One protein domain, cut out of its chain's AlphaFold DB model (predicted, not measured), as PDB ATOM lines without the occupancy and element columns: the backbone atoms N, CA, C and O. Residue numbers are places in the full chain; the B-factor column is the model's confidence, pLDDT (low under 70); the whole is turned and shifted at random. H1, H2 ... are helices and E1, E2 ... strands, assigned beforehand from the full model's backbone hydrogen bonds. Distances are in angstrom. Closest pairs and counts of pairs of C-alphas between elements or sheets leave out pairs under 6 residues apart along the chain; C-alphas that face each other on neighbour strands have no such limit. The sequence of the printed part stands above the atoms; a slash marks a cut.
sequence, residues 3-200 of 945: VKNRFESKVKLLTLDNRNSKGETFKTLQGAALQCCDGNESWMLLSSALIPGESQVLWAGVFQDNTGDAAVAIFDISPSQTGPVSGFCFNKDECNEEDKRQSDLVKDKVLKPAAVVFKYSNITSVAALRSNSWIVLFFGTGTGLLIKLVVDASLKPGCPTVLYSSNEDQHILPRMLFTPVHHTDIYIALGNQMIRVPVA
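AT A GLANCE: This is residues 3 to 200 of the 945 residues of the protein "plexin-C1-like" of Clupea harengus (UniProt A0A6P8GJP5). Two strongly twisted four-stranded sheets, E3 to E6 and E7 to E10, lie face to face as a sandwich. Beyond the first sheet the strand pair E1 and E2 lies toward one end of the long axis, with H1 and H2 further out and residues 92 to 98 sticking out; beyond the second sheet, toward the other end, lies the hairpin E11 and E12. The printed part has 198 residues, mostly strand by class, in the order E1 H1 E2 E3 E4 E5 H2 E6 E7 E8 E9 E10 E11 E12. The sheets run E3 E4 E5 E6 and E7 E8 E9 E10, both antiparallel. The whole is compact, with a radius of gyration of the C-alphas of 18.9 A, yet elongated, spanning 59 by 38 by 36 A.

IN THESE COORDINATES: In the first sheet are E3, residues 44 to 51, E4, 58 to 64, E5, 69 to 76, 23.4 A long, and E6, 115 to 121. E3 bends by 62 degrees at residue 47. In the second are E7, 123 to 131, 23.3 A long, E8, 134 to 141, E9, 145 to 151, and E10, 157 to 165. E1 is residues 9 to 15, from C-alpha 9 at (180.790, 259.932, 222.933), and E2 is 30 to 34. H1 is 22 to 27 and H2 is 97 to 104. E11 is 185 to 190 and E12 is 193 to 198, ending at C-alpha 198 at (150.864, 277.559, 210.159).

HOW THE PARTS SIT: The sandwich's facing parts are 9.8 A centre to centre, with strands at 28 degrees; the closest C-alphas of E3 and E7, Ser 47 and Ser 125, are 5.1 A apart. E3 E4 E5 and E7 E8 E9 E10 are meanders, each strand the antiparallel neighbour of the one before. N 49 and O 60, 2.9 A, join E3 and E4 within hydrogen-bond range, and N 129 and O 136, 2.9 A, join E7 and E8. E1 and E2 are antiparallel, with N 13 and O 32 at 2.8 A; the closest C-alphas of E1 and E3, Val 11 and Leu 45, are 6.6 A apart. Residues 110 to 111 pair parallel with 33 to 34 of E2. In the hairpin E11 and E12, N 188 and O 195 are 2.9 A apart; C-alphas of Tyr 164 in E10 and Val 197 in E12 are the closest of those strands, 7.1 A. H1 and H2 are apart, and neither is on either four-stranded sheet. Every O i to N i+4 pair is within range in H1, and 3 of 4 in H2.

THE WHOLE: The two C-alphas farthest apart, those of Glu 98 and Asn 167, are 59.4 A apart. The printed part has no cut. The links E5 to H2 and E10 to E11 are long. The mean pLDDT of the printed part is 80.2; 38 residues are under 70, among them 85 to 107.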
ATOM      1  N   VAL A   3     177.864 257.789 218.360       78.38
ATOM      2  CA  VAL A   3     178.801 256.667 218.508       78.38
ATOM      3  C   VAL A   3     179.438 256.761 219.891       78.38
ATOM      4  O   VAL A   3     180.035 257.782 220.230       78.38
ATOM      5  N   LYS A   4     179.313 255.706 220.700       68.00
ATOM      6  CA  LYS A   4     179.833 255.658 222.074       68.00
ATOM      7  C   LYS A   4     180.987 254.662 222.161       68.00
ATOM      8  O   LYS A   4     180.786 253.469 221.952       68.00
ATOM      9  N   ASN A   5     182.185 255.151 222.466       60.78
ATOM     10  CA  ASN A   5     183.344 254.327 222.819       60.78
ATOM     11  C   ASN A   5     183.490 254.288 224.357       60.78
ATOM     12  O   ASN A   5     182.835 255.057 225.060       60.78
ATOM     13  N   ARG A   6     184.366 253.433 224.905       48.41
ATOM     14  CA  ARG A   6     184.608 253.298 226.360       48.41
ATOM     15  C   ARG A   6     185.021 254.599 227.063       48.41
ATOM     16  O   ARG A   6     184.888 254.678 228.278       48.41
ATOM     17  N   PHE A   7     185.534 255.579 226.318       46.09
ATOM     18  CA  PHE A   7     186.113 256.814 226.861       46.09
ATOM     19  C   PHE A   7     185.463 258.106 226.337       46.09
ATOM     20  O   PHE A   7     185.627 259.149 226.956       46.09
ATOM     21  N   GLU A   8     184.742 258.064 225.210       58.53
ATOM     22  CA  GLU A   8     184.210 259.258 224.537       58.53
ATOM     23  C   GLU A   8     182.904 258.944 223.785       58.53
ATOM     24  O   GLU A   8     182.802 257.923 223.096       58.53
ATOM     25  N   SER A   9     181.939 259.865 223.849       64.44
ATOM     26  CA  SER A   9     180.790 259.932 222.933       64.44
ATOM     27  C   SER A   9     181.115 260.892 221.788       64.44
ATOM     28  O   SER A   9     181.587 262.000 222.038       64.44
ATOM     29  N   LYS A  10     180.867 260.490 220.537       76.88
ATOM     30  CA  LYS A  10     181.114 261.303 219.335       76.88
ATOM     31  C   LYS A  10     179.955 261.202 218.355       76.88
ATOM     32  O   LYS A  10     179.406 260.123 218.141       76.88
ATOM     33  N   VAL A  11     179.625 262.307 217.695       86.56
ATOM     34  CA  VAL A  11     178.676 262.300 216.579       86.56
ATOM     35  C   VAL A  11     179.452 262.029 215.286       86.56
ATOM     36  O   VAL A  11     180.350 262.792 214.940       86.56
ATOM     37  N   LYS A  12     179.130 260.951 214.560       86.12
ATOM     38  CA  LYS A  12     179.665 260.693 213.206       86.12
ATOM     39  C   LYS A  12     178.601 260.954 212.134       86.12
ATOM     40  O   LYS A  12     177.436 260.570 212.293       86.12
ATOM     41  N   LEU A  13     179.021 261.566 211.034       88.31
ATOM     42  CA  LEU A  13     178.363 261.520 209.730       88.31
ATOM     43  C   LEU A  13     178.979 260.357 208.938       88.31
ATOM     44  O   LEU A  13     180.198 260.195 208.961       88.31
ATOM     45  N   LEU A  14     178.153 259.575 208.242       87.19
ATOM     46  CA  LEU A  14     178.592 258.593 207.247       87.19
ATOM     47  C   LEU A  14     177.827 258.846 205.946       87.19
ATOM     48  O   LEU A  14     176.636 259.154 205.991       87.19
ATOM     49  N   THR A  15     178.510 258.681 204.819       86.31
ATOM     50  CA  THR A  15     177.999 258.902 203.461       86.31
ATOM     51  C   THR A  15     178.275 257.659 202.620       86.31
ATOM     52  O   THR A  15     179.334 257.043 202.749       86.31
ATOM     53  N   LEU A  16     177.311 257.284 201.782       87.19
ATOM     54  CA  LEU A  16     177.342 256.123 200.892       87.19
ATOM     55  C   LEU A  16     176.716 256.536 199.555       87.19
ATOM     56  O   LEU A  16     175.610 257.077 199.551       87.19
ATOM     57  N   ASP A  17     177.374 256.240 198.438       85.25
ATOM     58  CA  ASP A  17     176.742 256.318 197.125       85.25
ATOM     59  C   ASP A  17     175.860 255.083 196.928       85.25
ATOM     60  O   ASP A  17     176.312 253.954 197.138       85.25
ATOM     61  N   ASN A  18     174.632 255.256 196.444       85.56
ATOM     62  CA  ASN A  18     173.831 254.110 196.023       85.56
ATOM     63  C   ASN A  18     174.407 253.523 194.717       85.56
ATOM     64  O   ASN A  18     174.493 254.220 193.705       85.56
ATOM     65  N   ARG A  19     174.827 252.255 194.741       88.00
ATOM     66  CA  ARG A  19     175.410 251.520 193.607       88.00
ATOM     67  C   ARG A  19     174.620 250.236 193.328       88.00
ATOM     68  O   ARG A  19     173.802 249.801 194.133       88.00
ATOM     69  N   ASN A  20     174.911 249.603 192.191       86.44
ATOM     70  CA  ASN A  20     174.173 248.452 191.648       86.44
ATOM     71  C   ASN A  20     174.156 247.206 192.556       86.44
ATOM     72  O   ASN A  20     173.363 246.292 192.337       86.44
ATOM     73  N   SER A  21     175.016 247.144 193.574       84.62
ATOM     74  CA  SER A  21     175.032 246.072 194.565       84.62
ATOM     75  C   SER A  21     175.379 246.596 195.960       84.62
ATOM     76  O   SER A  21     176.146 247.546 196.114       84.62
ATOM     77  N   LYS A  22     174.884 245.920 197.011       79.50
ATOM     78  CA  LYS A  22     175.206 246.256 198.415       79.50
ATOM     79  C   LYS A  22     176.721 246.321 198.660       79.50
ATOM     80  O   LYS A  22     177.186 247.214 199.360       79.50
ATOM     81  N   GLY A  23     177.490 245.408 198.059       77.00
ATOM     82  CA  GLY A  23     178.950 245.370 198.183       77.00
ATOM     83  C   GLY A  23     179.664 246.548 197.511       77.00
ATOM     84  O   GLY A  23     180.686 246.999 198.016       77.00
ATOM     85  N   GLU A  24     179.135 247.081 196.410       77.69
ATOM     86  CA  GLU A  24     179.663 248.301 195.783       77.69
ATOM     87  C   GLU A  24     179.245 249.555 196.550       77.69
ATOM     88  O   GLU A  24     180.086 250.418 196.780       77.69
ATOM     89  N   THR A  25     177.997 249.622 197.027       81.56
ATOM     90  CA  THR A  25     177.512 250.698 197.905       81.56
ATOM     91  C   THR A  25     178.414 250.824 199.134       81.56
ATOM     92  O   THR A  25     178.985 251.888 199.365       81.56
ATOM     93  N   PHE A  26     178.665 249.734 199.872       78.75
ATOM     94  CA  PHE A  26     179.539 249.774 201.053       78.75
ATOM     95  C   PHE A  26     181.003 250.131 200.744       78.75
ATOM     96  O   PHE A  26     181.641 250.766 201.579       78.75
ATOM     97  N   LYS A  27     181.532 249.824 199.550       77.00
ATOM     98  CA  LYS A  27     182.880 250.269 199.131       77.00
ATOM     99  C   LYS A  27     183.004 251.787 198.955       77.00
ATOM    100  O   LYS A  27     184.122 252.288 198.899       77.00
ATOM    101  N   THR A  28     181.891 252.518 198.881       82.88
ATOM    102  CA  THR A  28     181.885 253.992 198.826       82.88
ATOM    103  C   THR A  28     181.771 254.662 200.198       82.88
ATOM    104  O   THR A  28     181.674 255.884 200.259       82.88
ATOM    105  N   LEU A  29     181.802 253.893 201.298       83.50
ATOM    106  CA  LEU A  29     181.648 254.420 202.654       83.50
ATOM    107  C   LEU A  29     182.700 255.490 202.980       83.50
ATOM    108  O   LEU A  29     183.889 255.205 203.126       83.50
ATOM    109  N   GLN A  30     182.222 256.712 203.180       85.62
ATOM    110  CA  GLN A  30     182.986 257.826 203.726       85.62
ATOM    111  C   GLN A  30     182.313 258.365 204.990       85.62
ATOM    112  O   GLN A  30     181.201 257.975 205.342       85.62
ATOM    113  N   GLY A  31     182.968 259.295 205.677       85.31
ATOM    114  CA  GLY A  31     182.393 259.957 206.838       85.31
ATOM    115  C   GLY A  31     183.220 261.109 207.382       85.31
ATOM    116  O   GLY A  31     184.256 261.485 206.829       85.31
ATOM    117  N   ALA A  32     182.723 261.672 208.480       87.50
ATOM    118  CA  ALA A  32     183.375 262.711 209.264       87.50
ATOM    119  C   ALA A  32     182.909 262.652 210.730       87.50
ATOM    120  O   ALA A  32     181.775 262.264 211.018       87.50
ATOM    121  N   ALA A  33     183.761 263.070 211.664       86.06
ATOM    122  CA  ALA A  33     183.368 263.324 213.047       86.06
ATOM    123  C   ALA A  33     182.845 264.764 213.166       86.06
ATOM    124  O   ALA A  33     183.569 265.707 212.844       86.06
ATOM    125  N   LEU A  34     181.604 264.946 213.617       87.81
ATOM    126  CA  LEU A  34     181.003 266.266 213.812       87.81
ATOM    127  C   LEU A  34     181.412 266.818 215.182       87.81
ATOM    128  O   LEU A  34     181.039 266.261 216.216       87.81
ATOM    129  N   GLN A  35     182.155 267.924 215.192       86.25
ATOM    130  CA  GLN A  35     182.482 268.682 216.399       86.25
ATOM    131  C   GLN A  35     181.614 269.944 216.437       86.25
ATOM    132  O   GLN A  35     181.971 270.957 215.837       86.25
ATOM    133  N   CYS A  36     180.470 269.888 217.124       80.44
ATOM    134  CA  CYS A  36     179.696 271.101 217.390       80.44
ATOM    135  C   CYS A  36     180.382 271.991 218.435       80.44
ATOM    136  O   CYS A  36     181.140 271.491 219.262       80.44
ATOM    137  N   CYS A  37     179.993 273.272 218.427       71.44
ATOM    138  CA  CYS A  37     179.760 274.060 219.636       71.44
ATOM    139  C   CYS A  37     181.005 274.296 220.517       71.44
ATOM    140  O   CYS A  37     181.372 273.438 221.313       71.44
ATOM    141  N   ASP A  38     181.615 275.488 220.420       65.81
ATOM    142  CA  ASP A  38     182.869 275.835 221.114       65.81
ATOM    143  C   ASP A  38     182.848 275.516 222.622       65.81
ATOM    144  O   ASP A  38     182.236 276.219 223.427       65.81
ATOM    145  N   GLY A  39     183.531 274.426 222.972       57.69
ATOM    146  CA  GLY A  39     183.543 273.785 224.283       57.69
ATOM    147  C   GLY A  39     184.303 272.457 224.207       57.69
ATOM    148  O   GLY A  39     184.549 271.928 223.121       57.69
ATOM    149  N   ASN A  40     184.702 271.916 225.358       53.62
ATOM    150  CA  ASN A  40     185.458 270.658 225.451       53.62
ATOM    151  C   ASN A  40     184.539 269.479 225.846       53.62
ATOM    152  O   ASN A  40     184.950 268.570 226.563       53.62
ATOM    153  N   GLU A  41     183.266 269.556 225.444       60.50
ATOM    154  CA  GLU A  41     182.140 268.797 226.004       60.50
ATOM    155  C   GLU A  41     181.612 267.724 225.035       60.50
ATOM    156  O   GLU A  41     181.716 267.842 223.812       60.50
ATOM    157  N   SER A  42     181.048 266.646 225.586       70.06
ATOM    158  CA  SER A  42     180.579 265.488 224.819       70.06
ATOM    159  C   SER A  42     179.140 265.666 224.328       70.06
ATOM    160  O   SER A  42     178.203 265.152 224.936       70.06
ATOM    161  N   TRP A  43     178.972 266.382 223.219       79.88
ATOM    162  CA  TRP A  43     177.668 266.632 222.597       79.88
ATOM    163  C   TRP A  43     177.003 265.361 222.037       79.88
ATOM    164  O   TRP A  43     177.651 264.545 221.372       79.88
ATOM    165  N   MET A  44     175.689 265.234 222.230       87.75
ATOM    166  CA  MET A  44     174.838 264.200 221.628       87.75
ATOM    167  C   MET A  44     173.886 264.817 220.594       87.75
ATOM    168  O   MET A  44     173.264 265.839 220.867       87.75
ATOM    169  N   LEU A  45     173.738 264.196 219.420       90.56
ATOM    170  CA  LEU A  45     172.751 264.600 218.412       90.56
ATOM    171  C   LEU A  45     171.367 264.039 218.778       90.56
ATOM    172  O   LEU A  45     171.219 262.817 218.851       90.56
ATOM    173  N   LEU A  46     170.372 264.908 218.966       90.25
ATOM    174  CA  LEU A  46     168.991 264.528 219.301       90.25
ATOM    175  C   LEU A  46     168.093 264.405 218.062       90.25
ATOM    176  O   LEU A  46     167.437 263.387 217.858       90.25
ATOM    177  N   SER A  47     168.097 265.434 217.213       93.06
ATOM    178  CA  SER A  47     167.312 265.516 215.976       93.06
ATOM    179  C   SER A  47     168.112 266.243 214.891       93.06
ATOM    180  O   SER A  47     169.113 266.907 215.181       93.06
ATOM    181  N   SER A  48     167.709 266.091 213.630       93.38
ATOM    182  CA  SER A  48     168.396 266.689 212.486       93.38
ATOM    183  C   SER A  48     167.502 266.850 211.263       93.38
ATOM    184  O   SER A  48     166.726 265.945 210.955       93.38
ATOM    185  N   ALA A  49     167.721 267.922 210.504       94.19
ATOM    186  CA  ALA A  49     167.030 268.215 209.256       94.19
ATOM    187  C   ALA A  49     168.026 268.534 208.131       94.19
ATOM    188  O   ALA A  49     169.005 269.256 208.330       94.19
ATOM    189  N   LEU A  50     167.757 268.023 206.930       92.62
ATOM    190  CA  LEU A  50     168.428 268.479 205.714       92.62
ATOM    191  C   LEU A  50     167.868 269.856 205.331       92.62
ATOM    192  O   LEU A  50     166.655 270.045 205.353       92.62
ATOM    193  N   ILE A  51     168.731 270.803 204.968       92.25
ATOM    194  CA  ILE A  51     168.322 272.106 204.435       92.25
ATOM    195  C   ILE A  51     168.381 272.005 202.901       92.25
ATOM    196  O   ILE A  51     169.467 271.761 202.370       92.25
ATOM    197  N   PRO A  52     167.265 272.187 202.167       81.44
ATOM    198  CA  PRO A  52     167.269 272.105 200.705       81.44
ATOM    199  C   PRO A  52     168.259 273.081 200.041       81.44
ATOM    200  O   PRO A  52     168.500 274.190 200.528       81.44
ATOM    201  N   GLY A  53     168.831 272.699 198.899       75.19
ATOM    202  CA  GLY A  53     169.769 273.543 198.156       75.19
ATOM    203  C   GLY A  53     170.346 272.852 196.923       75.19
ATOM    204  O   GLY A  53     170.490 271.636 196.902       75.19
ATOM    205  N   GLU A  54     170.680 273.642 195.901       63.09
ATOM    206  CA  GLU A  54     171.110 273.131 194.588       63.09
ATOM    207  C   GLU A  54     172.614 272.814 194.506       63.09
ATOM    208  O   GLU A  54     173.015 271.901 193.791       63.09
ATOM    209  N   SER A  55     173.458 273.580 195.211       68.50
ATOM    210  CA  SER A  55     174.922 273.573 195.021       68.50
ATOM    211  C   SER A  55     175.746 273.264 196.276       68.50
ATOM    212  O   SER A  55     176.896 272.844 196.157       68.50
ATOM    213  N   GLN A  56     175.175 273.446 197.468       79.62
ATOM    214  CA  GLN A  56     175.793 273.121 198.755       79.62
ATOM    215  C   GLN A  56     174.784 272.358 199.611       79.62
ATOM    216  O   GLN A  56     173.659 272.824 199.810       79.62
ATOM    217  N   VAL A  57     175.191 271.201 200.131       86.81
ATOM    218  CA  VAL A  57     174.338 270.346 200.961       86.81
ATOM    219  C   VAL A  57     174.456 270.800 202.414       86.81
ATOM    220  O   VAL A  57     175.364 270.394 203.139       86.81
ATOM    221  N   LEU A  58     173.552 271.686 202.835       92.44
ATOM    222  CA  LEU A  58     173.488 272.177 204.211       92.44
ATOM    223  C   LEU A  58     172.608 271.267 205.080       92.44
ATOM    224  O   LEU A  58     171.602 270.719 204.635       92.44
ATOM    225  N   TRP A  59     172.977 271.118 206.349       93.88
ATOM    226  CA  TRP A  59     172.295 270.241 207.301       93.88
ATOM    227  C   TRP A  59     172.285 270.867 208.693       93.88
ATOM    228  O   TRP A  59     173.311 271.364 209.157       93.88
ATOM    229  N   ALA A  60     171.134 270.843 209.360       94.69
ATOM    230  CA  ALA A  60     170.957 271.318 210.727       94.69
ATOM    231  C   ALA A  60     170.877 270.135 211.699       94.69
ATOM    232  O   ALA A  60     170.131 269.183 211.465       94.69
ATOM    233  N   GLY A  61     171.595 270.220 212.819       93.25
ATOM    234  CA  GLY A  61     171.498 269.268 213.926       93.25
ATOM    235  C   GLY A  61     171.216 269.963 215.256       93.25
ATOM    236  O   GLY A  61     171.746 271.047 215.513       93.25
ATOM    237  N   VAL A  62     170.407 269.319 216.100       93.44
ATOM    238  CA  VAL A  62     170.216 269.670 217.516       93.44
ATOM    239  C   VAL A  62     171.204 268.863 218.345       93.44
ATOM    240  O   VAL A  62     171.102 267.638 218.421       93.44
ATOM    241  N   PHE A  63     172.150 269.554 218.968       90.94
ATOM    242  CA  PHE A  63     173.164 268.975 219.839       90.94
ATOM    243  C   PHE A  63     172.845 269.338 221.291       90.94
ATOM    244  O   PHE A  63     172.617 270.506 221.586       90.94
ATOM    245  N   GLN A  64     172.854 268.364 222.198       88.31
ATOM    246  CA  GLN A  64     172.670 268.572 223.639       88.31
ATOM    247  C   GLN A  64     173.941 268.185 224.402       88.31
ATOM    248  O   GLN A  64     174.614 267.217 224.031       88.31
ATOM    249  N   ASP A  65     174.278 268.949 225.442       83.44
ATOM    250  CA  ASP A  65     175.387 268.660 226.355       83.44
ATOM    251  C   ASP A  65     174.936 267.865 227.599       83.44
ATOM    252  O   ASP A  65     173.752 267.610 227.825       83.44
ATOM    253  N   ASN A  66     175.894 267.462 228.438       76.56
ATOM    254  CA  ASN A  66     175.625 266.660 229.640       76.56
ATOM    255  C   ASN A  66     174.839 267.416 230.739       76.56
ATOM    256  O   ASN A  66     174.506 266.813 231.758       76.56
ATOM    257  N   THR A  67     174.579 268.719 230.580       71.88
ATOM    258  CA  THR A  67     173.817 269.560 231.519       71.88
ATOM    259  C   THR A  67     172.372 269.807 231.072       71.88
ATOM    260  O   THR A  67     171.585 270.364 231.840       71.88
ATOM    261  N   GLY A  68     172.012 269.379 229.855       70.94
ATOM    262  CA  GLY A  68     170.680 269.535 229.267       70.94
ATOM    263  C   GLY A  68     170.477 270.825 228.461       70.94
ATOM    264  O   GLY A  68     169.461 270.944 227.763       70.94
ATOM    265  N   ASP A  69     171.437 271.756 228.503       80.12
ATOM    266  CA  ASP A  69     171.485 272.900 227.592       80.12
ATOM    267  C   ASP A  69     171.739 272.370 226.149       80.12
ATOM    268  O   ASP A  69     172.426 271.365 225.931       80.12
ATOM    269  N   ALA A  70     171.087 272.970 225.145       87.75
ATOM    270  CA  ALA A  70     171.109 272.488 223.761       87.75
ATOM    271  C   ALA A  70     171.431 273.604 222.756       87.75
ATOM    272  O   ALA A  70     171.241 274.797 223.006       87.75
ATOM    273  N   ALA A  71     171.944 273.209 221.596       89.88
ATOM    274  CA  ALA A  71     172.450 274.091 220.561       89.88
ATOM    275  C   ALA A  71     172.070 273.590 219.162       89.88
ATOM    276  O   ALA A  71     172.177 272.404 218.851       89.88
ATOM    277  N   VAL A  72     171.664 274.519 218.300       92.44
ATOM    278  CA  VAL A  72     171.360 274.255 216.892       92.44
ATOM    279  C   VAL A  72     172.533 274.718 216.050       92.44
ATOM    280  O   VAL A  72     172.931 275.886 216.108       92.44
ATOM    281  N   ALA A  73     173.068 273.812 215.241       93.31
ATOM    282  CA  ALA A  73     174.227 274.086 214.410       93.31
ATOM    283  C   ALA A  73     174.029 273.607 212.970       93.31
ATOM    284  O   ALA A  73     173.534 272.505 212.729       93.31
ATOM    285  N   ILE A  74     174.436 274.457 212.027       94.06
ATOM    286  CA  ILE A  74     174.396 274.206 210.588       94.06
ATOM    287  C   ILE A  74     175.783 273.738 210.142       94.06
ATOM    288  O   ILE A  74     176.787 274.391 210.429       94.06
ATOM    289  N   PHE A  75     175.835 272.628 209.415       92.88
ATOM    290  CA  PHE A  75     177.036 272.058 208.809       92.88
ATOM    291  C   PHE A  75     176.887 272.022 207.284       92.88
ATOM    292  O   PHE A  75     175.798 271.778 206.766       92.88
ATOM    293  N   ASP A  76     177.997 272.216 206.572       90.94
ATOM    294  CA  ASP A  76     178.123 271.830 205.164       90.94
ATOM    295  C   ASP A  76     178.541 270.359 205.106       90.94
ATOM    296  O   ASP A  76     179.646 270.013 205.522       90.94
ATOM    297  N   ILE A  77     177.647 269.499 204.622       88.94
ATOM    298  CA  ILE A  77     177.847 268.048 204.520       88.94
ATOM    299  C   ILE A  77     178.045 267.585 203.067       88.94
ATOM    300  O   ILE A  77     177.891 266.400 202.768       88.94
ATOM    301  N   SER A  78     178.381 268.507 202.157       86.38
ATOM    302  CA  SER A  78     178.645 268.202 200.744       86.38
ATOM    303  C   SER A  78     179.731 267.116 200.596       86.38
ATOM    304  O   SER A  78     180.649 267.079 201.415       86.38
ATOM    305  N   PRO A  79     179.719 266.245 199.563       74.62
ATOM    306  CA  PRO A  79     180.614 265.072 199.495       74.62
ATOM    307  C   PRO A  79     182.128 265.360 199.548       74.62
ATOM    308  O   PRO A  79     182.915 264.497 199.925       74.62
ATOM    309  N   SER A  80     182.561 266.583 199.231       70.38
ATOM    310  CA  SER A  80     183.943 267.051 199.428       70.38
ATOM    311  C   SER A  80     184.362 267.153 200.907       70.38
ATOM    312  O   SER A  80     185.556 267.245 201.209       70.38
ATOM    313  N   GLN A  81     183.407 267.131 201.840       72.94
ATOM    314  CA  GLN A  81     183.590 267.321 203.279       72.94
ATOM    315  C   GLN A  81     183.775 266.008 204.057       72.94
ATOM    316  O   GLN A  81     184.252 266.043 205.190       72.94
ATOM    317  N   THR A  82     183.530 264.844 203.450       77.19
ATOM    318  CA  THR A  82     183.834 263.532 204.051       77.19
ATOM    319  C   THR A  82     185.236 263.019 203.691       77.19
ATOM    320  O   THR A  82     186.013 263.699 203.011       77.19
ATOM    321  N   GLY A  83     185.616 261.868 204.249       78.38
ATOM    322  CA  GLY A  83     186.854 261.137 203.967       78.38
ATOM    323  C   GLY A  83     186.779 259.681 204.455       78.38
ATOM    324  O   GLY A  83     185.699 259.234 204.848       78.38
ATOM    325  N   PRO A  84     187.894 258.925 204.445       71.25
ATOM    326  CA  PRO A  84     187.929 257.554 204.959       71.25
ATOM    327  C   PRO A  84     187.601 257.497 206.460       71.25
ATOM    328  O   PRO A  84     187.877 258.446 207.196       71.25
ATOM    329  N   VAL A  85     187.017 256.385 206.915       69.44
ATOM    330  CA  VAL A  85     186.457 256.249 208.271       69.44
ATOM    331  C   VAL A  85     187.246 255.240 209.098       69.44
ATOM    332  O   VAL A  85     187.425 254.099 208.678       69.44
ATOM    333  N   SER A  86     187.652 255.636 210.304       66.00
ATOM    334  CA  SER A  86     188.281 254.731 211.275       66.00
ATOM    335  C   SER A  86     187.315 253.652 211.781       66.00
ATOM    336  O   SER A  86     186.144 253.935 212.071       66.00
ATOM    337  N   GLY A  87     187.821 252.424 211.942       60.50
ATOM    338  CA  GLY A  87     187.129 251.328 212.627       60.50
ATOM    339  C   GLY A  87     186.083 250.562 211.805       60.50
ATOM    340  O   GLY A  87     185.347 249.763 212.380       60.50
ATOM    341  N   PHE A  88     186.004 250.774 210.487       60.66
ATOM    342  CA  PHE A  88     185.140 249.997 209.588       60.66
ATOM    343  C   PHE A  88     185.971 249.033 208.732       60.66
ATOM    344  O   PHE A  88     186.985 249.421 208.158       60.66
ATOM    345  N   CYS A  89     185.539 247.772 208.648       59.41
ATOM    346  CA  CYS A  89     186.257 246.699 207.960       59.41
ATOM    347  C   CYS A  89     185.294 245.924 207.044       59.41
ATOM    348  O   CYS A  89     184.199 245.557 207.469       59.41
ATOM    349  N   PHE A  90     185.668 245.740 205.773       57.50
ATOM    350  CA  PHE A  90     184.702 245.492 204.689       57.50
ATOM    351  C   PHE A  90     184.525 244.024 204.272       57.50
ATOM    352  O   PHE A  90     183.475 243.690 203.728       57.50
ATOM    353  N   ASN A  91     185.503 243.152 204.538       54.00
ATOM    354  CA  ASN A  91     185.449 241.725 204.202       54.00
ATOM    355  C   ASN A  91     185.578 240.874 205.468       54.00
ATOM    356  O   ASN A  91     186.529 241.023 206.232       54.00
ATOM    357  N   LYS A  92     184.635 239.947 205.674       47.91
ATOM    358  CA  LYS A  92     184.567 239.113 206.888       47.91
ATOM    359  C   LYS A  92     185.767 238.168 207.038       47.91
ATOM    360  O   LYS A  92     186.108 237.802 208.159       47.91
ATOM    361  N   ASP A  93     186.405 237.840 205.917       48.59
ATOM    362  CA  ASP A  93     187.492 236.865 205.802       48.59
ATOM    363  C   ASP A  93     188.891 237.512 205.682       48.59
ATOM    364  O   ASP A  93     189.891 236.801 205.663       48.59
ATOM    365  N   GLU A  94     188.984 238.852 205.625       47.84
ATOM    366  CA  GLU A  94     190.242 239.597 205.389       47.84
ATOM    367  C   GLU A  94     190.556 240.677 206.448       47.84
ATOM    368  O   GLU A  94     191.503 241.441 206.288       47.84
ATOM    369  N   CYS A  95     189.810 240.761 207.556       52.25
ATOM    370  CA  CYS A  95     190.097 241.715 208.642       52.25
ATOM    371  C   CYS A  95     191.302 241.283 209.509       52.25
ATOM    372  O   CYS A  95     191.149 240.991 210.703       52.25
ATOM    373  N   ASN A  96     192.499 241.246 208.915       54.28
ATOM    374  CA  ASN A  96     193.748 240.903 209.596       54.28
ATOM    375  C   ASN A  96     194.088 241.904 210.714       54.28
ATOM    376  O   ASN A  96     193.685 243.067 210.706       54.28
ATOM    377  N   GLU A  97     194.910 241.463 211.669       55.78
ATOM    378  CA  GLU A  97     195.415 242.314 212.757       55.78
ATOM    379  C   GLU A  97     196.316 243.469 212.279       55.78
ATOM    380  O   GLU A  97     196.529 244.419 213.030       55.78
ATOM    381  N   GLU A  98     196.832 243.413 211.047       51.69
ATOM    382  CA  GLU A  98     197.579 244.515 210.428       51.69
ATOM    383  C   GLU A  98     196.635 245.558 209.810       51.69
ATOM    384  O   GLU A  98     196.781 246.745 210.096       51.69
ATOM    385  N   ASP A  99     195.595 245.139 209.081       51.66
ATOM    386  CA  ASP A  99     194.596 246.043 208.490       51.66
ATOM    387  C   ASP A  99     193.815 246.838 209.549       51.66
ATOM    388  O   ASP A  99     193.531 248.021 209.356       51.66
ATOM    389  N   LYS A 100     193.550 246.244 210.723       52.22
ATOM    390  CA  LYS A 100     192.991 246.972 211.882       52.22
ATOM    391  C   LYS A 100     193.915 248.101 212.350       52.22
ATOM    392  O   LYS A 100     193.465 249.230 212.524       52.22
ATOM    393  N   ARG A 101     195.220 247.831 212.485       51.34
ATOM    394  CA  ARG A 101     196.225 248.845 212.868       51.34
ATOM    395  C   ARG A 101     196.356 249.930 211.802       51.34
ATOM    396  O   ARG A 101     196.539 251.095 212.143       51.34
ATOM    397  N   GLN A 102     196.221 249.560 210.531       51.12
ATOM    398  CA  GLN A 102     196.214 250.495 209.410       51.12
ATOM    399  C   GLN A 102     194.962 251.394 209.430       51.12
ATOM    400  O   GLN A 102     195.082 252.597 209.208       51.12
ATOM    401  N   SER A 103     193.790 250.842 209.777       53.25
ATOM    402  CA  SER A 103     192.544 251.584 210.056       53.25
ATOM    403  C   SER A 103     192.714 252.575 211.210       53.25
ATOM    404  O   SER A 103     192.373 253.747 211.072       53.25
ATOM    405  N   ASP A 104     193.274 252.130 212.337       55.09
ATOM    406  CA  ASP A 104     193.379 252.938 213.561       55.09
ATOM    407  C   ASP A 104     194.397 254.092 213.439       55.09
ATOM    408  O   ASP A 104     194.353 255.060 214.203       55.09
ATOM    409  N   LEU A 105     195.291 254.030 212.445       55.12
ATOM    410  CA  LEU A 105     196.174 255.131 212.053       55.12
ATOM    411  C   LEU A 105     195.456 256.227 211.240       55.12
ATOM    412  O   LEU A 105     195.934 257.366 211.198       55.12
ATOM    413  N   VAL A 106     194.312 255.928 210.617       63.53
ATOM    414  CA  VAL A 106     193.508 256.906 209.871       63.53
ATOM    415  C   VAL A 106     192.630 257.689 210.843       63.53
ATOM    416  O   VAL A 106     191.607 257.208 211.321       63.53
ATOM    417  N   LYS A 107     192.996 258.943 211.119       64.94
ATOM    418  CA  LYS A 107     192.127 259.845 211.889       64.94
ATOM    419  C   LYS A 107     190.921 260.263 211.049       64.94
ATOM    420  O   LYS A 107     191.100 260.761 209.939       64.94
ATOM    421  N   ASP A 108     189.716 260.123 211.610       70.00
ATOM    422  CA  ASP A 108     188.493 260.655 210.994       70.00
ATOM    423  C   ASP A 108     188.669 262.146 210.659       70.00
ATOM    424  O   ASP A 108     189.177 262.928 211.471       70.00
ATOM    425  N   LYS A 109     188.179 262.563 209.491       83.12
ATOM    426  CA  LYS A 109     188.067 263.984 209.141       83.12
ATOM    427  C   LYS A 109     187.107 264.667 210.119       83.12
ATOM    428  O   LYS A 109     185.972 264.224 210.275       83.12
ATOM    429  N   VAL A 110     187.555 265.726 210.790       85.56
ATOM    430  CA  VAL A 110     186.719 266.488 211.733       85.56
ATOM    431  C   VAL A 110     186.012 267.611 210.985       85.56
ATOM    432  O   VAL A 110     186.665 268.433 210.344       85.56
ATOM    433  N   LEU A 111     184.688 267.650 211.095       88.62
ATOM    434  CA  LEU A 111     183.837 268.688 210.531       88.62
ATOM    435  C   LEU A 111     183.368 269.620 211.652       88.62
ATOM    436  O   LEU A 111     182.856 269.163 212.675       88.62
ATOM    437  N   LYS A 112     183.535 270.927 211.449       89.19
ATOM    438  CA  LYS A 112     183.014 271.979 212.332       89.19
ATOM    439  C   LYS A 112     181.751 272.597 211.723       89.19
ATOM    440  O   LYS A 112     181.609 272.559 210.500       89.19
ATOM    441  N   PRO A 113     180.841 273.164 212.534       91.50
ATOM    442  CA  PRO A 113     179.678 273.861 212.010       91.50
ATOM    443  C   PRO A 113     180.099 275.106 211.226       91.50
ATOM    444  O   PRO A 113     181.047 275.797 211.598       91.50
ATOM    445  N   ALA A 114     179.358 275.406 210.163       91.19
ATOM    446  CA  ALA A 114     179.455 276.668 209.438       91.19
ATOM    447  C   ALA A 114     178.872 277.828 210.272       91.19
ATOM    448  O   ALA A 114     179.384 278.942 210.215       91.19
ATOM    449  N   ALA A 115     177.849 277.546 211.089       91.25
ATOM    450  CA  ALA A 115     177.352 278.440 212.134       91.25
ATOM    451  C   ALA A 115     176.674 277.654 213.270       91.25
ATOM    452  O   ALA A 115     175.999 276.652 213.026       91.25
ATOM    453  N   VAL A 116     176.798 278.143 214.507       90.56
ATOM    454  CA  VAL A 116     175.905 277.777 215.620       90.56
ATOM    455  C   VAL A 116     174.861 278.885 215.714       90.56
ATOM    456  O   VAL A 116     175.190 280.010 216.082       90.56
ATOM    457  N   VAL A 117     173.629 278.589 215.303       88.69
ATOM    458  CA  VAL A 117     172.588 279.601 215.041       88.69
ATOM    459  C   VAL A 117     171.633 279.812 216.212       88.69
ATOM    460  O   VAL A 117     170.990 280.853 216.291       88.69
ATOM    461  N   PHE A 118     171.544 278.859 217.142       87.56
ATOM    462  CA  PHE A 118     170.693 278.987 218.326       87.56
ATOM    463  C   PHE A 118     171.272 278.207 219.510       87.56
ATOM    464  O   PHE A 118     171.917 277.175 219.317       87.56
ATOM    465  N   LYS A 119     171.027 278.685 220.733       84.75
ATOM    466  CA  LYS A 119     171.282 277.961 221.988       84.75
ATOM    467  C   LYS A 119     170.091 278.159 222.919       84.75
ATOM    468  O   LYS A 119     169.675 279.296 223.125       84.75
ATOM    469  N   TYR A 120     169.546 277.068 223.447       80.31
ATOM    470  CA  TYR A 120     168.332 277.060 224.260       80.31
ATOM    471  C   TYR A 120     168.242 275.763 225.081       80.31
ATOM    472  O   TYR A 120     168.723 274.719 224.648       80.31
ATOM    473  N   SER A 121     167.635 275.805 226.264       78.38
ATOM    474  CA  SER A 121     167.468 274.624 227.123       78.38
ATOM    475  C   SER A 121     166.441 273.641 226.548       78.38
ATOM    476  O   SER A 121     165.339 274.063 226.202       78.38
ATOM    477  N   ASN A 122     166.741 272.336 226.535       80.44
ATOM    478  CA  ASN A 122     165.765 271.279 226.219       80.44
ATOM    479  C   ASN A 122     165.087 271.397 224.825       80.44
ATOM    480  O   ASN A 122     163.863 271.301 224.702       80.44
ATOM    481  N   ILE A 123     165.874 271.612 223.761       89.31
ATOM    482  CA  ILE A 123     165.409 271.444 222.367       89.31
ATOM    483  C   ILE A 123     165.334 269.942 222.048       89.31
ATOM    484  O   ILE A 123     166.323 269.239 222.235       89.31
ATOM    485  N   THR A 124     164.208 269.457 221.522       90.38
ATOM    486  CA  THR A 124     163.982 268.033 221.198       90.38
ATOM    487  C   THR A 124     163.990 267.733 219.700       90.38
ATOM    488  O   THR A 124     164.405 266.645 219.294       90.38
ATOM    489  N   SER A 125     163.553 268.676 218.860       92.31
ATOM    490  CA  SER A 125     163.367 268.456 217.420       92.31
ATOM    491  C   SER A 125     163.901 269.605 216.564       92.31
ATOM    492  O   SER A 125     164.005 270.744 217.020       92.31
ATOM    493  N   VAL A 126     164.229 269.314 215.300       95.31
ATOM    494  CA  VAL A 126     164.425 270.338 214.265       95.31
ATOM    495  C   VAL A 126     163.799 269.907 212.942       95.31
ATOM    496  O   VAL A 126     163.942 268.763 212.519       95.31
ATOM    497  N   ALA A 127     163.152 270.852 212.269       95.38
ATOM    498  CA  ALA A 127     162.811 270.786 210.854       95.38
ATOM    499  C   ALA A 127     163.358 272.030 210.138       95.38
ATOM    500  O   ALA A 127     163.628 273.052 210.775       95.38
ATOM    501  N   ALA A 128     163.551 271.945 208.823       94.25
ATOM    502  CA  ALA A 128     164.151 273.015 208.034       94.25
ATOM    503  C   ALA A 128     163.431 273.203 206.696       94.25
ATOM    504  O   ALA A 128     163.107 272.231 206.016       94.25
ATOM    505  N   LEU A 129     163.254 274.463 206.309       91.56
ATOM    506  CA  LEU A 129     162.820 274.896 204.985       91.56
ATOM    507  C   LEU A 129     163.804 275.921 204.423       91.56
ATOM    508  O   LEU A 129     164.624 276.508 205.137       91.56
ATOM    509  N   ARG A 130     163.679 276.171 203.121       87.62
ATOM    510  CA  ARG A 130     164.379 277.244 202.423       87.62
ATOM    511  C   ARG A 130     163.379 278.066 201.624       87.62
ATOM    512  O   ARG A 130     162.675 277.515 200.787       87.62
ATOM    513  N   SER A 131     163.344 279.372 201.874       84.12
ATOM    514  CA  SER A 131     162.591 280.338 201.071       84.12
ATOM    515  C   SER A 131     163.599 281.233 200.361       84.12
ATOM    516  O   SER A 131     164.248 282.076 200.980       84.12
ATOM    517  N   ASN A 132     163.783 281.022 199.056       79.88
ATOM    518  CA  ASN A 132     164.808 281.699 198.259       79.88
ATOM    519  C   ASN A 132     166.225 281.508 198.862       79.88
ATOM    520  O   ASN A 132     166.739 280.386 198.928       79.88
ATOM    521  N   SER A 133     166.873 282.585 199.318       81.88
ATOM    522  CA  SER A 133     168.168 282.536 200.015       81.88
ATOM    523  C   SER A 133     168.064 282.555 201.548       81.88
ATOM    524  O   SER A 133     169.095 282.470 202.213       81.88
ATOM    525  N   TRP A 134     166.853 282.615 202.113       86.81
ATOM    526  CA  TRP A 134     166.608 282.445 203.546       86.81
ATOM    527  C   TRP A 134     166.540 280.964 203.921       86.81
ATOM    528  O   TRP A 134     165.844 280.177 203.273       86.81
ATOM    529  N   ILE A 135     167.193 280.600 205.021       91.38
ATOM    530  CA  ILE A 135     166.996 279.313 205.697       91.38
ATOM    531  C   ILE A 135     166.021 279.564 206.848       91.38
ATOM    532  O   ILE A 135     166.208 280.505 207.618       91.38
ATOM    533  N   VAL A 136     164.987 278.736 206.986       92.94
ATOM    534  CA  VAL A 136     164.083 278.795 208.141       92.94
ATOM    535  C   VAL A 136     164.140 277.475 208.877       92.94
ATOM    536  O   VAL A 136     163.921 276.414 208.295       92.94
ATOM    537  N   LEU A 137     164.443 277.552 210.166       95.19
ATOM    538  CA  LEU A 137     164.492 276.411 211.061       95.19
ATOM    539  C   LEU A 137     163.310 276.470 212.027       95.19
ATOM    540  O   LEU A 137     162.909 277.545 212.471       95.19
ATOM    541  N   PHE A 138     162.771 275.304 212.355       95.25
ATOM    542  CA  PHE A 138     161.675 275.125 213.298       95.25
ATOM    543  C   PHE A 138     162.149 274.153 214.371       95.25
ATOM    544  O   PHE A 138     162.677 273.094 214.035       95.25
ATOM    545  N   PHE A 139     161.986 274.509 215.641       92.06
ATOM    546  CA  PHE A 139     162.467 273.748 216.791       92.06
ATOM    547  C   PHE A 139     161.307 273.398 217.711       92.06
ATOM    548  O   PHE A 139     160.593 274.295 218.155       92.06
ATOM    549  N   GLY A 140     161.149 272.122 218.038       91.31
ATOM    550  CA  GLY A 140     160.334 271.703 219.171       91.31
ATOM    551  C   GLY A 140     161.162 271.687 220.452       91.31
ATOM    552  O   GLY A 140     162.345 271.331 220.428       91.31
ATOM    553  N   THR A 141     160.549 272.060 221.572       88.06
ATOM    554  CA  THR A 141     161.130 271.886 222.910       88.06
ATOM    555  C   THR A 141     160.487 270.718 223.653       88.06
ATOM    556  O   THR A 141     159.348 270.320 223.390       88.06
ATOM    557  N   GLY A 142     161.183 270.232 224.681       84.38
ATOM    558  CA  GLY A 142     160.625 269.322 225.682       84.38
ATOM    559  C   GLY A 142     159.649 269.983 226.667       84.38
ATOM    560  O   GLY A 142     159.421 269.423 227.729       84.38
ATOM    561  N   THR A 143     159.133 271.173 226.336       78.94
ATOM    562  CA  THR A 143     158.112 271.945 227.078       78.94
ATOM    563  C   THR A 143     156.988 272.421 226.139       78.94
ATOM    564  O   THR A 143     156.373 273.466 226.352       78.94
ATOM    565  N   GLY A 144     156.801 271.736 225.007       84.50
ATOM    566  CA  GLY A 144     155.709 271.990 224.068       84.50
ATOM    567  C   GLY A 144     155.767 273.299 223.279       84.50
ATOM    568  O   GLY A 144     154.730 273.716 222.766       84.50
ATOM    569  N   LEU A 145     156.925 273.962 223.173       86.25
ATOM    570  CA  LEU A 145     157.076 275.175 222.358       86.25
ATOM    571  C   LEU A 145     157.556 274.834 220.946       86.25
ATOM    572  O   LEU A 145     158.621 274.234 220.790       86.25
ATOM    573  N   LEU A 146     156.833 275.300 219.925       91.38
ATOM    574  CA  LEU A 146     157.339 275.357 218.554       91.38
ATOM    575  C   LEU A 146     157.954 276.737 218.300       91.38
ATOM    576  O   LEU A 146     157.247 277.747 218.278       91.38
ATOM    577  N   ILE A 147     159.265 276.779 218.084       89.00
ATOM    578  CA  ILE A 147     160.044 278.001 217.874       89.00
ATOM    579  C   ILE A 147     160.544 278.045 216.427       89.00
ATOM    580  O   ILE A 147     161.308 277.186 216.000       89.00
ATOM    581  N   LYS A 148     160.153 279.076 215.682       90.56
ATOM    582  CA  LYS A 148     160.681 279.413 214.356       90.56
ATOM    583  C   LYS A 148     161.903 280.319 214.489       90.56
ATOM    584  O   LYS A 148     161.901 281.255 215.286       90.56
ATOM    585  N   LEU A 149     162.920 280.089 213.664       91.44
ATOM    586  CA  LEU A 149     164.093 280.950 213.530       91.44
ATOM    587  C   LEU A 149     164.440 281.149 212.052       91.44
ATOM    588  O   LEU A 149     164.729 280.195 211.330       91.44
ATOM    589  N   VAL A 150     164.442 282.408 211.618       88.38
ATOM    590  CA  VAL A 150     164.907 282.816 210.285       88.38
ATOM    591  C   VAL A 150     166.422 283.029 210.327       88.38
ATOM    592  O   VAL A 150     166.939 283.619 211.276       88.38
ATOM    593  N   VAL A 151     167.136 282.552 209.309       89.94
ATOM    594  CA  VAL A 151     168.597 282.631 209.176       89.94
ATOM    595  C   VAL A 151     168.946 283.167 207.781       89.94
ATOM    596  O   VAL A 151     168.428 282.675 206.775       89.94
ATOM    597  N   ASP A 152     169.805 284.189 207.710       86.06
ATOM    598  CA  ASP A 152     170.189 284.825 206.439       86.06
ATOM    599  C   ASP A 152     171.214 284.014 205.624       86.06
ATOM    600  O   ASP A 152     171.813 283.048 206.102       86.06
ATOM    601  N   ALA A 153     171.452 284.426 204.374       83.81
ATOM    602  CA  ALA A 153     172.420 283.786 203.478       83.81
ATOM    603  C   ALA A 153     173.888 283.854 203.960       83.81
ATOM    604  O   ALA A 153     174.750 283.189 203.390       83.81
ATOM    605  N   SER A 154     174.189 284.634 205.007       85.69
ATOM    606  CA  SER A 154     175.481 284.649 205.708       85.69
ATOM    607  C   SER A 154     175.478 283.820 207.003       85.69
ATOM    608  O   SER A 154     176.390 283.948 207.819       85.69
ATOM    609  N   LEU A 155     174.462 282.965 207.173       87.88
ATOM    610  CA  LEU A 155     174.196 282.101 208.325       87.88
ATOM    611  C   LEU A 155     174.002 282.844 209.658       87.88
ATOM    612  O   LEU A 155     174.193 282.260 210.727       87.88
ATOM    613  N   LYS A 156     173.590 284.118 209.622       84.06
ATOM    614  CA  LYS A 156     173.252 284.865 210.842       84.06
ATOM    615  C   LYS A 156     171.803 284.591 211.253       84.06
ATOM    616  O   LYS A 156     170.915 284.717 210.407       84.06
ATOM    617  N   PRO A 157     171.537 284.257 212.526       83.81
ATOM    618  CA  PRO A 157     170.180 284.106 213.033       83.81
ATOM    619  C   PRO A 157     169.494 285.463 213.237       83.81
ATOM    620  O   PRO A 157     170.111 286.430 213.686       83.81
ATOM    621  N   GLY A 158     168.198 285.511 212.935       75.94
ATOM    622  CA  GLY A 158     167.292 286.576 213.352       75.94
ATOM    623  C   GLY A 158     166.818 286.400 214.798       75.94
ATOM    624  O   GLY A 158     167.435 285.706 215.606       75.94
ATOM    625  N   CYS A 159     165.688 287.023 215.134       74.62
ATOM    626  CA  CYS A 159     165.011 286.762 216.403       74.62
ATOM    627  C   CYS A 159     164.220 285.438 216.318       74.62
ATOM    628  O   CYS A 159     163.626 285.171 215.272       74.62
ATOM    629  N   PRO A 160     164.179 284.619 217.386       81.00
ATOM    630  CA  PRO A 160     163.279 283.474 217.460       81.00
ATOM    631  C   PRO A 160     161.830 283.932 217.692       81.00
ATOM    632  O   PRO A 160     161.583 284.850 218.476       81.00
ATOM    633  N   THR A 161     160.876 283.245 217.065       78.06
ATOM    634  CA  THR A 161     159.431 283.491 217.191       78.06
ATOM    635  C   THR A 161     158.741 282.213 217.655       78.06
ATOM    636  O   THR A 161     158.916 281.165 217.038       78.06
ATOM    637  N   VAL A 162     157.940 282.274 218.719       83.06
ATOM    638  CA  VAL A 162     157.098 281.139 219.137       83.06
ATOM    639  C   VAL A 162     155.865 281.091 218.231       83.06
ATOM    640  O   VAL A 162     155.134 282.074 218.155       83.06
ATOM    641  N   LEU A 163     155.648 279.970 217.538       81.31
ATOM    642  CA  LEU A 163     154.459 279.729 216.704       81.31
ATOM    643  C   LEU A 163     153.350 278.991 217.463       81.31
ATOM    644  O   LEU A 163     152.173 279.194 217.183       81.31
ATOM    645  N   TYR A 164     153.725 278.127 218.407       86.00
ATOM    646  CA  TYR A 164     152.804 277.336 219.223       86.00
ATOM    647  C   TYR A 164     153.401 277.077 220.613       86.00
ATOM    648  O   TYR A 164     154.623 277.005 220.770       86.00
ATOM    649  N   SER A 165     152.532 276.921 221.612       82.38
ATOM    650  CA  SER A 165     152.863 276.540 222.984       82.38
ATOM    651  C   SER A 165     151.784 275.606 223.524       82.38
ATOM    652  O   SER A 165     150.628 276.010 223.599       82.38
ATOM    653  N   SER A 166     152.159 274.406 223.972       76.56
ATOM    654  CA  SER A 166     151.250 273.523 224.718       76.56
ATOM    655  C   SER A 166     150.853 274.135 226.068       76.56
ATOM    656  O   SER A 166     151.650 274.836 226.703       76.56
ATOM    657  N   ASN A 167     149.640 273.826 226.531       64.19
ATOM    658  CA  ASN A 167     149.139 274.181 227.865       64.19
ATOM    659  C   ASN A 167     149.583 273.189 228.958       64.19
ATOM    660  O   ASN A 167     149.550 273.525 230.138       64.19
ATOM    661  N   GLU A 168     150.012 271.986 228.569       64.19
ATOM    662  CA  GLU A 168     150.409 270.903 229.481       64.19
ATOM    663  C   GLU A 168     151.922 270.638 229.495       64.19
ATOM    664  O   GLU A 168     152.382 269.678 230.105       64.19
ATOM    665  N   ASP A 169     152.707 271.468 228.799       62.34
ATOM    666  CA  ASP A 169     154.168 271.342 228.687       62.34
ATOM    667  C   ASP A 169     154.661 269.989 228.110       62.34
ATOM    668  O   ASP A 169     155.850 269.676 228.176       62.34
ATOM    669  N   GLN A 170     153.775 269.224 227.454       72.44
ATOM    670  CA  GLN A 170     154.103 267.987 226.735       72.44
ATOM    671  C   GLN A 170     155.232 268.205 225.710       72.44
ATOM    672  O   GLN A 170     155.287 269.227 225.029       72.44
ATOM    673  N   HIS A 171     156.137 267.238 225.558       81.38
ATOM    674  CA  HIS A 171     157.287 267.376 224.659       81.38
ATOM    675  C   HIS A 171     156.896 267.261 223.175       81.38
ATOM    676  O   HIS A 171     156.158 266.355 222.792       81.38
ATOM    677  N   ILE A 172     157.455 268.125 222.317       86.81
ATOM    678  CA  ILE A 172     157.349 267.945 220.859       86.81
ATOM    679  C   ILE A 172     158.311 266.836 220.426       86.81
ATOM    680  O   ILE A 172     159.503 266.862 220.759       86.81
ATOM    681  N   LEU A 173     157.806 265.866 219.666       85.38
ATOM    682  CA  LEU A 173     158.577 264.710 219.214       85.38
ATOM    683  C   LEU A 173     159.648 265.080 218.158       85.38
ATOM    684  O   LEU A 173     159.485 266.048 217.412       85.38
ATOM    685  N   PRO A 174     160.749 264.301 218.033       81.19
ATOM    686  CA  PRO A 174     161.916 264.648 217.205       81.19
ATOM    687  C   PRO A 174     161.690 264.861 215.701       81.19
ATOM    688  O   PRO A 174     162.625 265.296 215.026       81.19
ATOM    689  N   ARG A 175     160.509 264.526 215.165       81.38
ATOM    690  CA  ARG A 175     160.174 264.536 213.735       81.38
ATOM    691  C   ARG A 175     158.915 265.370 213.502       81.38
ATOM    692  O   ARG A 175     157.855 265.031 214.009       81.38
ATOM    693  N   MET A 176     159.053 266.423 212.704       91.69
ATOM    694  CA  MET A 176     157.969 267.311 212.274       91.69
ATOM    695  C   MET A 176     157.901 267.282 210.742       91.69
ATOM    696  O   MET A 176     158.922 267.028 210.093       91.69
ATOM    697  N   LEU A 177     156.721 267.495 210.160       90.56
ATOM    698  CA  LEU A 177     156.478 267.364 208.715       90.56
ATOM    699  C   LEU A 177     155.775 268.611 208.180       90.56
ATOM    700  O   LEU A 177     154.854 269.104 208.815       90.56
ATOM    701  N   PHE A 178     156.175 269.113 207.014       92.25
ATOM    702  CA  PHE A 178     155.492 270.237 206.363       92.25
ATOM    703  C   PHE A 178     154.357 269.749 205.458       92.25
ATOM    704  O   PHE A 178     154.411 268.615 204.973       92.25
ATOM    705  N   THR A 179     153.365 270.600 205.175       88.50
ATOM    706  CA  THR A 179     152.399 270.335 204.096       88.50
ATOM    707  C   THR A 179     153.144 270.104 202.771       88.50
ATOM    708  O   THR A 179     154.081 270.848 202.464       88.50
ATOM    709  N   PRO A 180     152.790 269.070 201.980       79.88
ATOM    710  CA  PRO A 180     153.559 268.698 200.789       79.88
ATOM    711  C   PRO A 180     153.485 269.765 199.689       79.88
ATOM    712  O   PRO A 180     154.457 269.977 198.967       79.88
ATOM    713  N   VAL A 181     152.357 270.476 199.605       77.69
ATOM    714  CA  VAL A 181     152.130 271.596 198.688       77.69
ATOM    715  C   VAL A 181     152.383 272.913 199.426       77.69
ATOM    716  O   VAL A 181     151.871 273.121 200.522       77.69
ATOM    717  N   HIS A 182     153.199 273.790 198.834       76.75
ATOM    718  CA  HIS A 182     153.571 275.141 199.304       76.75
ATOM    719  C   HIS A 182     154.192 275.292 200.713       76.75
ATOM    720  O   HIS A 182     154.716 276.367 201.002       76.75
ATOM    721  N   HIS A 183     154.205 274.253 201.554       86.81
ATOM    722  CA  HIS A 183     154.773 274.252 202.910       86.81
ATOM    723  C   HIS A 183     154.181 275.341 203.834       86.81
ATOM    724  O   HIS A 183     154.890 275.944 204.640       86.81
ATOM    725  N   THR A 184     152.877 275.592 203.696       87.44
ATOM    726  CA  THR A 184     152.070 276.542 204.490       87.44
ATOM    727  C   THR A 184     152.023 276.219 205.980       87.44
ATOM    728  O   THR A 184     151.944 277.129 206.806       87.44
ATOM    729  N   ASP A 185     152.094 274.938 206.335       92.31
ATOM    730  CA  ASP A 185     151.905 274.447 207.695       92.31
ATOM    731  C   ASP A 185     152.961 273.402 208.051       92.31
ATOM    732  O   ASP A 185     153.522 272.720 207.189       92.31
ATOM    733  N   ILE A 186     153.205 273.263 209.349       94.50
ATOM    734  CA  ILE A 186     154.029 272.226 209.953       94.50
ATOM    735  C   ILE A 186     153.177 271.409 210.930       94.50
ATOM    736  O   ILE A 186     152.583 271.935 211.871       94.50
ATOM    737  N   TYR A 187     153.126 270.104 210.695       93.88
ATOM    738  CA  TYR A 187     152.580 269.115 211.609       93.88
ATOM    739  C   TYR A 187     153.623 268.780 212.674       93.88
ATOM    740  O   TYR A 187     154.743 268.350 212.362       93.88
ATOM    741  N   ILE A 188     153.233 268.964 213.932       93.31
ATOM    742  CA  ILE A 188     154.010 268.619 215.121       93.31
ATOM    743  C   ILE A 188     153.251 267.568 215.933       93.31
ATOM    744  O   ILE A 188     152.029 267.628 216.037       93.31
ATOM    745  N   ALA A 189     153.974 266.613 216.512       89.56
ATOM    746  CA  ALA A 189     153.397 265.596 217.385       89.56
ATOM    747  C   ALA A 189     153.778 265.884 218.844       89.56
ATOM    748  O   ALA A 189     154.957 266.131 219.126       89.56
ATOM    749  N   LEU A 190     152.798 265.844 219.750       84.75
ATOM    750  CA  LEU A 190     152.974 265.981 221.199       84.75
ATOM    751  C   LEU A 190     152.197 264.858 221.887       84.75
ATOM    752  O   LEU A 190     151.008 264.707 221.633       84.75
ATOM    753  N   GLY A 191     152.860 264.058 222.724       78.31
ATOM    754  CA  GLY A 191     152.211 262.914 223.373       78.31
ATOM    755  C   GLY A 191     151.586 261.951 222.352       78.31
ATOM    756  O   GLY A 191     152.296 261.364 221.535       78.31
ATOM    757  N   ASN A 192     150.260 261.808 222.409       76.69
ATOM    758  CA  ASN A 192     149.414 261.057 221.474       76.69
ATOM    759  C   ASN A 192     148.724 261.937 220.403       76.69
ATOM    760  O   ASN A 192     148.023 261.401 219.547       76.69
ATOM    761  N   GLN A 193     148.915 263.260 220.425       80.81
ATOM    762  CA  GLN A 193     148.237 264.231 219.557       80.81
ATOM    763  C   GLN A 193     149.106 264.689 218.372       80.81
ATOM    764  O   GLN A 193     150.336 264.759 218.448       80.81
ATOM    765  N   MET A 194     148.444 265.072 217.275       88.31
ATOM    766  CA  MET A 194     149.040 265.673 216.075       88.31
ATOM    767  C   MET A 194     148.418 267.050 215.828       88.31
ATOM    768  O   MET A 194     147.216 267.152 215.610       88.31
ATOM    769  N   ILE A 195     149.233 268.107 215.823       89.25
ATOM    770  CA  ILE A 195     148.777 269.496 215.672       89.25
ATOM    771  C   ILE A 195     149.343 270.091 214.381       89.25
ATOM    772  O   ILE A 195     150.555 270.068 214.155       89.25
ATOM    773  N   ARG A 196     148.470 270.662 213.542       92.94
ATOM    774  CA  ARG A 196     148.848 271.476 212.375       92.94
ATOM    775  C   ARG A 196     149.039 272.930 212.813       92.94
ATOM    776  O   ARG A 196     148.097 273.544 213.303       92.94
ATOM    777  N   VAL A 197     150.234 273.485 212.614       92.75
ATOM    778  CA  VAL A 197     150.559 274.883 212.942       92.75
ATOM    779  C   VAL A 197     150.990 275.622 211.668       92.75
ATOM    780  O   VAL A 197     151.888 275.130 210.984       92.75
ATOM    781  N   PRO A 198     150.435 276.803 211.336       90.69
ATOM    782  CA  PRO A 198     150.864 277.559 210.159       90.69
ATOM    783  C   PRO A 198     152.308 278.055 210.321       90.69
ATOM    784  O   PRO A 198     152.689 278.562 211.380       90.69
ATOM    785  N   VAL A 199     153.131 277.954 209.269       91.56
ATOM    786  CA  VAL A 199     154.559 278.329 209.346       91.56
ATOM    787  C   VAL A 199     154.780 279.835 209.493       91.56
ATOM    788  O   VAL A 199     155.876 280.256 209.867       91.56
ATOM    789  N   ALA A 200     153.775 280.653 209.180       89.12
ATOM    790  CA  ALA A 200     153.764 282.104 209.339       89.12
ATOM    791  C   ALA A 200     152.322 282.618 209.499       89.12
ATOM    792  O   ALA A 200     151.382 282.001 209.007       89.12
TER     793      ALA A 200